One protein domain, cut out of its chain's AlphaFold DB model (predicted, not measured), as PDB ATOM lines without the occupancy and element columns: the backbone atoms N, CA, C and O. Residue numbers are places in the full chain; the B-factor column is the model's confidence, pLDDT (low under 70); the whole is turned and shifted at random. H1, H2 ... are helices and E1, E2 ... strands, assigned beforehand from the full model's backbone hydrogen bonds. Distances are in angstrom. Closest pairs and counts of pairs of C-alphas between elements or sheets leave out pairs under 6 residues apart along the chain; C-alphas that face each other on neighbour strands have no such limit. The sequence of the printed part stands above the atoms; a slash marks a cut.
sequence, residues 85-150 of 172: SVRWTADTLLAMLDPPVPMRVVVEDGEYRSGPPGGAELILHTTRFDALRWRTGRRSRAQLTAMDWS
ATOM      1  N   SER A  85     -21.323  30.507  31.525       96.12
ATOM      2  CA  SER A  85     -21.653  31.936  31.430       96.12
ATOM      3  C   SER A  85     -23.150  32.215  31.603       96.12
ATOM      4  O   SER A  85     -23.517  33.186  32.268       96.12
ATOM      5  N   VAL A  86     -24.021  31.352  31.064       97.94
ATOM      6  CA  VAL A  86     -25.478  31.437  31.256       97.94
ATOM      7  C   VAL A  86     -25.838  31.138  32.701       97.94
ATOM      8  O   VAL A  86     -26.616  31.884  33.291       97.94
ATOM      9  N   ARG A  87     -25.259  30.079  33.282       97.75
ATOM     10  CA  ARG A  87     -25.536  29.692  34.671       97.75
ATOM     11  C   ARG A  87     -25.157  30.806  35.639       97.75
ATOM     12  O   ARG A  87     -26.015  31.284  36.372       97.75
ATOM     13  N   TRP A  88     -23.915  31.277  35.561       97.31
ATOM     14  CA  TRP A  88     -23.395  32.337  36.423       97.31
ATOM     15  C   TRP A  88     -24.194  33.639  36.282       97.31
ATOM     16  O   TRP A  88     -24.552  34.276  37.277       97.31
ATOM     17  N   THR A  89     -24.537  34.017  35.045       97.69
ATOM     18  CA  THR A  89     -25.300  35.243  34.781       97.69
ATOM     19  C   THR A  89     -26.725  35.128  35.313       97.69
ATOM     20  O   THR A  89     -27.208  36.053  35.960       97.69
ATOM     21  N   ALA A  90     -27.402  34.000  35.077       98.25
ATOM     22  CA  ALA A  90     -28.744  33.771  35.593       98.25
ATOM     23  C   ALA A  90     -28.761  33.771  37.126       98.25
ATOM     24  O   ALA A  90     -29.614  34.429  37.709       98.25
ATOM     25  N   ASP A  91     -27.795  33.119  37.776       97.94
ATOM     26  CA  ASP A  91     -27.686  33.088  39.238       97.94
ATOM     27  C   ASP A  91     -27.533  34.497  39.816       97.94
ATOM     28  O   ASP A  91     -28.247  34.871  40.747       97.94
ATOM     29  N   THR A  92     -26.664  35.308  39.210       96.75
ATOM     30  CA  THR A  92     -26.454  36.711  39.595       96.75
ATOM     31  C   THR A  92     -27.730  37.536  39.410       96.75
ATOM     32  O   THR A  92     -28.144  38.264  40.310       96.75
ATOM     33  N   LEU A  93     -28.401  37.398  38.263       97.25
ATOM     34  CA  LEU A  93     -29.641  38.117  37.954       97.25
ATOM     35  C   LEU A  93     -30.813  37.701  38.861       97.25
ATOM     36  O   LEU A  93     -31.625  38.546  39.245       97.25
ATOM     37  N   LEU A  94     -30.904  36.419  39.216       98.00
ATOM     38  CA  LEU A  94     -31.921  35.889  40.123       98.00
ATOM     39  C   LEU A  94     -31.647  36.286  41.578       98.00
ATOM     40  O   LEU A  94     -32.592  36.562  42.312       98.00
ATOM     41  N   ALA A  95     -30.382  36.393  41.991       96.88
ATOM     42  CA  ALA A  95     -30.011  36.894  43.315       96.88
ATOM     43  C   ALA A  95     -30.380  38.376  43.526       96.88
ATOM     44  O   ALA A  95     -30.589  38.799  44.660       96.88
ATOM     45  N   MET A  96     -30.497  39.156  42.446       94.81
ATOM     46  CA  MET A  96     -30.932  40.562  42.473       94.81
ATOM     47  C   MET A  96     -32.460  40.742  42.416       94.81
ATOM     48  O   MET A  96     -32.943  41.869  42.316       94.81
ATOM     49  N   LEU A  97     -33.248  39.660  42.424       95.75
ATOM     50  CA  LEU A  97     -34.708  39.759  42.461       95.75
ATOM     51  C   LEU A  97     -35.206  40.373  43.770       95.75
ATOM     52  O   LEU A  97     -34.894  39.877  44.847       95.75
ATOM     53  N   ASP A  98     -36.078  41.372  43.641       95.62
ATOM     54  CA  ASP A  98     -36.812  41.973  44.756       95.62
ATOM     55  C   ASP A  98     -38.291  42.209  44.378       95.62
ATOM     56  O   ASP A  98     -38.718  43.346  44.177       95.62
ATOM     57  N   PRO A  99     -39.078  41.136  44.157       95.62
ATOM     58  CA  PRO A  99     -40.487  41.251  43.801       95.62
ATOM     59  C   PRO A  99     -41.336  41.724  44.995       95.62
ATOM     60  O   PRO A  99     -41.015  41.432  46.149       95.62
ATOM     61  N   PRO A 100     -42.494  42.365  44.749       95.25
ATOM     62  CA  PRO A 100     -43.360  42.896  45.808       95.25
ATOM     63  C   PRO A 100     -44.116  41.823  46.612       95.25
ATOM     64  O   PRO A 100     -44.807  42.147  47.579       95.25
ATOM     65  N   VAL A 101     -44.014  40.547  46.229       95.62
ATOM     66  CA  VAL A 101     -44.635  39.397  46.907       95.62
ATOM     67  C   VAL A 101     -43.601  38.282  47.087       95.62
ATOM     68  O   VAL A 101     -42.641  38.234  46.315       95.62
ATOM     69  N   PRO A 102     -43.775  37.368  48.061       97.44
ATOM     70  CA  PRO A 102     -42.888  36.219  48.192       97.44
ATOM     71  C   PRO A 102     -42.903  35.397  46.906       97.44
ATOM     72  O   PRO A 102     -43.964  34.955  46.454       97.44
ATOM     73  N   MET A 103     -41.729  35.181  46.328       97.56
ATOM     74  CA  MET A 103     -41.588  34.483  45.061       97.56
ATOM     75  C   MET A 103     -40.502  33.419  45.144       97.56
ATOM     76  O   MET A 103     -39.461  33.614  45.774       97.56
ATOM     77  N   ARG A 104     -40.732  32.305  44.452       98.31
ATOM     78  CA  ARG A 104     -39.729  31.281  44.185       98.31
ATOM     79  C   ARG A 104     -39.576  31.056  42.687       98.31
ATOM     80  O   ARG A 104     -40.532  30.698  42.008       98.31
ATOM     81  N   VAL A 105     -38.358  31.206  42.181       98.62
ATOM     82  CA  VAL A 105     -37.983  30.754  40.838       98.62
ATOM     83  C   VAL A 105     -37.367  29.369  40.966       98.62
ATOM     84  O   VAL A 105     -36.361  29.208  41.656       98.62
ATOM     85  N   VAL A 106     -37.968  28.374  40.320       98.81
ATOM     86  CA  VAL A 106     -37.439  27.012  40.215       98.81
ATOM     87  C   VAL A 106     -36.815  26.860  38.836       98.81
ATOM     88  O   VAL A 106     -37.489  27.048  37.822       98.81
ATOM     89  N   VAL A 107     -35.529  26.527  38.815       98.50
ATOM     90  CA  VAL A 107     -34.779  26.202  37.598       98.50
ATOM     91  C   VAL A 107     -34.406  24.719  37.599       98.50
ATOM     92  O   VAL A 107     -34.921  23.947  38.403       98.50
ATOM     93  N   GLU A 108     -33.532  24.295  36.690       96.62
ATOM     94  CA  GLU A 108     -33.237  22.880  36.443       96.62
ATOM     95  C   GLU A 108     -32.754  22.139  37.699       96.62
ATOM     96  O   GLU A 108     -33.248  21.059  38.017       96.62
ATOM     97  N   ASP A 109     -31.785  22.720  38.407       95.31
ATOM     98  CA  ASP A 109     -31.111  22.126  39.568       95.31
ATOM     99  C   ASP A 109     -31.046  23.081  40.776       95.31
ATOM    100  O   ASP A 109     -30.247  22.878  41.691       95.31
ATOM    101  N   GLY A 110     -31.887  24.122  40.795       96.94
ATOM    102  CA  GLY A 110     -31.841  25.170  41.814       96.94
ATOM    103  C   GLY A 110     -33.177  25.861  42.074       96.94
ATOM    104  O   GLY A 110     -34.104  25.814  41.267       96.94
ATOM    105  N   GLU A 111     -33.257  26.535  43.221       98.12
ATOM    106  CA  GLU A 111     -34.385  27.384  43.599       98.12
ATOM    107  C   GLU A 111     -33.880  28.717  44.164       98.12
ATOM    108  O   GLU A 111     -32.973  28.735  44.997       98.12
ATOM    109  N   TYR A 112     -34.523  29.820  43.784       98.06
ATOM    110  CA  TYR A 112     -34.210  31.175  44.250       98.06
ATOM    111  C   TYR A 112     -35.453  31.743  44.913       98.06
ATOM    112  O   TYR A 112     -36.510  31.782  44.288       98.06
ATOM    113  N   ARG A 113     -35.338  32.158  46.176       97.31
ATOM    114  CA  ARG A 113     -36.430  32.783  46.933       97.31
ATOM    115  C   ARG A 113     -36.134  34.260  47.128       97.31
ATOM    116  O   ARG A 113     -35.033  34.603  47.550       97.31
ATOM    117  N   SER A 114     -37.114  35.103  46.847       96.38
ATOM    118  CA  SER A 114     -37.003  36.557  46.941       96.38
ATOM    119  C   SER A 114     -38.337  37.198  47.333       96.38
ATOM    120  O   SER A 114     -39.372  36.528  47.401       96.38
ATOM    121  N   GLY A 115     -38.294  38.499  47.618       95.62
ATOM    122  CA  GLY A 115     -39.447  39.283  48.045       95.62
ATOM    123  C   GLY A 115     -39.643  39.315  49.567       95.62
ATOM    124  O   GLY A 115     -38.821  38.794  50.331       95.62
ATOM    125  N   PRO A 116     -40.722  39.963  50.039       95.81
ATOM    126  CA  PRO A 116     -40.970  40.171  51.460       95.81
ATOM    127  C   PRO A 116     -41.239  38.858  52.216       95.81
ATOM    128  O   PRO A 116     -41.689  37.870  51.634       95.81
ATOM    129  N   PRO A 117     -41.018  38.830  53.543       91.62
ATOM    130  CA  PRO A 117     -41.358  37.673  54.358       91.62
ATOM    131  C   PRO A 117     -42.879  37.526  54.536       91.62
ATOM    132  O   PRO A 117     -43.569  38.477  54.901       91.62
ATOM    133  N   GLY A 118     -43.377  36.293  54.396       84.56
ATOM    134  CA  GLY A 118     -44.768  35.922  54.683       84.56
ATOM    135  C   GLY A 118     -45.752  36.204  53.541       84.56
ATOM    136  O   GLY A 118     -45.570  37.118  52.749       84.56
ATOM    137  N   GLY A 119     -46.821  35.407  53.464       84.56
ATOM    138  CA  GLY A 119     -47.782  35.427  52.355       84.56
ATOM    139  C   GLY A 119     -47.779  34.118  51.563       84.56
ATOM    140  O   GLY A 119     -47.048  33.185  51.895       84.56
ATOM    141  N   ALA A 120     -48.635  34.034  50.544       90.50
ATOM    142  CA  ALA A 120     -48.622  32.913  49.610       90.50
ATOM    143  C   ALA A 120     -47.451  33.082  48.633       90.50
ATOM    144  O   ALA A 120     -47.343  34.118  47.982       90.50
ATOM    145  N   GLU A 121     -46.580  32.075  48.555       95.69
ATOM    146  CA  GLU A 121     -45.430  32.070  47.648       95.69
ATOM    147  C   GLU A 121     -45.899  31.854  46.200       95.69
ATOM    148  O   GLU A 121     -46.540  30.844  45.893       95.69
ATOM    149  N   LEU A 122     -45.572  32.795  45.312       98.00
ATOM    150  CA  LEU A 122     -45.759  32.649  43.870       98.00
ATOM    151  C   LEU A 122     -44.560  31.901  43.280       98.00
ATOM    152  O   LEU A 122     -43.414  32.265  43.535       98.00
ATOM    153  N   ILE A 123     -44.804  30.856  42.494       98.56
ATOM    154  CA  ILE A 123     -43.747  29.992  41.961       98.56
ATOM    155  C   ILE A 123     -43.702  30.150  40.444       98.56
ATOM    156  O   ILE A 123     -44.738  30.039  39.792       98.56
ATOM    157  N   LEU A 124     -42.508  30.383  39.904       98.75
ATOM    158  CA  LEU A 124     -42.210  30.337  38.474       98.75
ATOM    159  C   LEU A 124     -41.280  29.156  38.199       98.75
ATOM    160  O   LEU A 124     -40.159  29.132  38.708       98.75
ATOM    161  N   HIS A 125     -41.716  28.216  37.368       98.81
ATOM    162  CA  HIS A 125     -40.859  27.177  36.804       98.81
ATOM    163  C   HIS A 125     -40.293  27.659  35.467       98.81
ATOM    164  O   HIS A 125     -41.024  28.049  34.555       98.81
ATOM    165  N   THR A 126     -38.969  27.684  35.348       98.56
ATOM    166  CA  THR A 126     -38.287  28.199  34.156       98.56
ATOM    167  C   THR A 126     -36.910  27.552  33.991       98.56
ATOM    168  O   THR A 126     -36.547  26.643  34.732       98.56
ATOM    169  N   THR A 127     -36.145  27.993  32.999       98.44
ATOM    170  CA  THR A 127     -34.743  27.599  32.810       98.44
ATOM    171  C   THR A 127     -33.824  28.745  33.205       98.44
ATOM    172  O   THR A 127     -34.240  29.905  33.175       98.44
ATOM    173  N   ARG A 128     -32.553  28.479  33.523       98.38
ATOM    174  CA  ARG A 128     -31.581  29.577  33.706       98.38
ATOM    175  C   ARG A 128     -31.399  30.405  32.444       98.38
ATOM    176  O   ARG A 128     -31.241  31.621  32.518       98.38
ATOM    177  N   PHE A 129     -31.461  29.750  31.287       98.19
ATOM    178  CA  PHE A 129     -31.438  30.445  30.010       98.19
ATOM    179  C   PHE A 129     -32.597  31.437  29.915       98.19
ATOM    180  O   PHE A 129     -32.356  32.627  29.735       98.19
ATOM    181  N   ASP A 130     -33.838  30.992  30.110       98.00
ATOM    182  CA  ASP A 130     -34.992  31.890  30.079       98.00
ATOM    183  C   ASP A 130     -34.929  32.948  31.183       98.00
ATOM    184  O   ASP A 130     -35.235  34.101  30.889       98.00
ATOM    185  N   ALA A 131     -34.458  32.599  32.389       98.31
ATOM    186  CA  ALA A 131     -34.192  33.537  33.481       98.31
ATOM    187  C   ALA A 131     -33.309  34.698  33.050       98.31
ATOM    188  O   ALA A 131     -33.689  35.855  33.225       98.31
ATOM    189  N   LEU A 132     -32.182  34.394  32.406       98.12
ATOM    190  CA  LEU A 132     -31.324  35.394  31.790       98.12
ATOM    191  C   LEU A 132     -32.114  36.227  30.774       98.12
ATOM    192  O   LEU A 132     -32.066  37.454  30.844       98.12
ATOM    193  N   ARG A 133     -32.863  35.597  29.855       98.25
ATOM    194  CA  ARG A 133     -33.566  36.314  28.775       98.25
ATOM    195  C   ARG A 133     -34.649  37.257  29.290       98.25
ATOM    196  O   ARG A 133     -34.676  38.405  28.855       98.25
ATOM    197  N   TRP A 134     -35.548  36.835  30.183       97.81
ATOM    198  CA  TRP A 134     -36.564  37.761  30.697       97.81
ATOM    199  C   TRP A 134     -35.960  38.793  31.643       97.81
ATOM    200  O   TRP A 134     -36.336  39.958  31.531       97.81
ATOM    201  N   ARG A 135     -34.965  38.442  32.476       97.62
ATOM    202  CA  ARG A 135     -34.324  39.448  33.334       97.62
ATOM    203  C   ARG A 135     -33.691  40.577  32.539       97.62
ATOM    204  O   ARG A 135     -33.839  41.733  32.932       97.62
ATOM    205  N   THR A 136     -33.061  40.274  31.409       96.56
ATOM    206  CA  THR A 136     -32.411  41.281  30.558       96.56
ATOM    207  C   THR A 136     -33.320  41.859  29.467       96.56
ATOM    208  O   THR A 136     -32.831  42.517  28.548       96.56
ATOM    209  N   GLY A 137     -34.637  41.649  29.546       96.06
ATOM    210  CA  GLY A 137     -35.604  42.299  28.654       96.06
ATOM    211  C   GLY A 137     -35.753  41.668  27.267       96.06
ATOM    212  O   GLY A 137     -36.251  42.307  26.348       96.06
ATOM    213  N   ARG A 138     -35.343  40.407  27.087       97.50
ATOM    214  CA  ARG A 138     -35.514  39.617  25.847       97.50
ATOM    215  C   ARG A 138     -36.739  38.704  25.883       97.50
ATOM    216  O   ARG A 138     -36.833  37.727  25.141       97.50
ATOM    217  N   ARG A 139     -37.699  39.028  26.742       97.94
ATOM    218  CA  ARG A 139     -39.056  38.480  26.707       97.94
ATOM    219  C   ARG A 139     -40.045  39.629  26.769       97.94
ATOM    220  O   ARG A 139     -39.844  40.579  27.528       97.94
ATOM    221  N   SER A 140     -41.103  39.545  25.978       98.00
ATOM    222  CA  SER A 140     -42.233  40.461  26.112       98.00
ATOM    223  C   SER A 140     -42.995  40.181  27.408       98.00
ATOM    224  O   SER A 140     -42.851  39.111  28.015       98.00
ATOM    225  N   ARG A 141     -43.868  41.113  27.806       97.94
ATOM    226  CA  ARG A 141     -44.809  40.889  28.913       97.94
ATOM    227  C   ARG A 141     -45.671  39.645  28.675       97.94
ATOM    228  O   ARG A 141     -45.920  38.883  29.606       97.94
ATOM    229  N   ALA A 142     -46.114  39.437  27.432       98.00
ATOM    230  CA  ALA A 142     -46.940  38.292  27.060       98.00
ATOM    231  C   ALA A 142     -46.170  36.976  27.231       98.00
ATOM    232  O   ALA A 142     -46.691  36.046  27.843       98.00
ATOM    233  N   GLN A 143     -44.911  36.927  26.783       98.06
ATOM    234  CA  GLN A 143     -44.059  35.747  26.940       98.06
ATOM    235  C   GLN A 143     -43.810  35.406  28.409       98.06
ATOM    236  O   GLN A 143     -43.919  34.241  28.777       98.06
ATOM    237  N   LEU A 144     -43.508  36.399  29.255       98.31
ATOM    238  CA  LEU A 144     -43.259  36.151  30.677       98.31
ATOM    239  C   LEU A 144     -44.533  35.730  31.422       98.31
ATOM    240  O   LEU A 144     -44.494  34.819  32.242       98.31
ATOM    241  N   THR A 145     -45.678  36.338  31.102       98.19
ATOM    242  CA  THR A 145     -46.976  35.972  31.704       98.19
ATOM    243  C   THR A 145     -47.412  34.556  31.312       98.19
ATOM    244  O   THR A 145     -48.072  33.881  32.092       98.19
ATOM    245  N   ALA A 146     -47.036  34.092  30.117       98.12
ATOM    246  CA  ALA A 146     -47.377  32.766  29.603       98.12
ATOM    247  C   ALA A 146     -46.451  31.633  30.092       98.12
ATOM    248  O   ALA A 146     -46.632  30.490  29.673       98.12
ATOM    249  N   MET A 147     -45.451  31.934  30.931       98.38
ATOM    250  CA  MET A 147     -44.586  30.912  31.532       98.38
ATOM    251  C   MET A 147     -45.336  30.047  32.559       98.38
ATOM    252  O   MET A 147     -46.515  30.254  32.842       98.38
ATOM    253  N   ASP A 148     -44.649  29.041  33.099       98.62
ATOM    254  CA  ASP A 148     -45.224  28.081  34.040       98.62
ATOM    255  C   ASP A 148     -45.273  28.658  35.463       98.62
ATOM    256  O   ASP A 148     -44.322  28.559  36.245       98.62
ATOM    257  N   TRP A 149     -46.388  29.318  35.767       98.69
ATOM    258  CA  TRP A 149     -46.656  29.955  37.049       98.69
ATOM    259  C   TRP A 149     -47.621  29.135  37.908       98.69
ATOM    260  O   TRP A 149     -48.619  28.608  37.415       98.69
ATOM    261  N   SER A 150     -47.403  29.110  39.226       98.38
ATOM    262  CA  SER A 150     -48.338  28.467  40.163       98.38
ATOM    263  C   SER A 150     -49.668  29.211  40.333       98.38
ATOM    264  O   SER A 150     -50.644  28.618  40.797       98.38
TER     265      SER A 150
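What this domain is: This is residues 85 to 150 of the 172 residues of an uncharacterized protein of Mycolicibacterium hippocampi (UniProt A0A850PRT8). A small sheet of three strands makes one part of this domain, and two helices, H1 and H2, cross steeply next to it, only grazing the sheet with residues 91 to 95 and 128 to 131. From H2 the backbone runs on to the small helix H3, set off from the sheet, and then folds back so that residues 148 to 149 pair with residues 124 to 125 of E3. The printed part has 66 residues, with the named elements H1, E1, E2, E3, H2 and H3 along the chain; the mixed sheet has the order E2, E1, E3, and the class is mixed, helices and strands. The whole is compact, with a radius of gyration of the C-alphas of 11.3 A and spans of 32 by 25 by 19 A.

Where its parts are: In the sheet, E1 is residues 103 to 106, E2 residues 111 to 114 and E3 residues 122 to 125; they measure 9.8 A, 10.1 A and 10.2 A from first to last C-alpha. C-alpha 103 is at (-41.588, 34.483, 45.061). H1, the longest helix, is residues 85 to 95 and 15.4 A long, beginning with C-alpha 85 at (-21.653, 31.936, 31.430). H2 is residues 128 to 135, 10.3 A, and H3 is residues 141 to 145, 6.1 A, ending with C-alpha 145 at (-46.976, 35.972, 31.704).

How they stand to each other: E1 is the inner strand of the sheet, and E2 and E3 are its edge strands. E1 and E2 form an antiparallel hairpin at 164 degrees, with N 105 and O 112 2.9 A apart, within hydrogen-bond range. E1 and E3 are parallel at 17 degrees, with N 104 and O 122 within hydrogen-bond range at 2.8 A. The closest C-alphas of H1 and E2 are those of Leu 94 and Tyr 112, 6.7 A apart. H1 and H2 touch, their closest C-alphas being those of Ala 90 and Leu 132 at 4.9 A; they run the same way at a steep tilt of 55 degrees. H3 is not on the sheet; it is close to H2 but not clearly touching, with the C-alphas of Trp 134 and Leu 144 the closest at 6.9 A. H3 and H1 are apart. In H1, H2 and H3 every O i to N i+4 pair is within hydrogen-bond range.

The domain as a whole: The two C-alphas farthest apart are those of Ser 85 and Gly 119, 33.7 A; Gly 119 is in the short link from E2 to E3. No link is long, and the printed part has no cut. The mean pLDDT of the printed part is 96.9, and no printed residue is under 70.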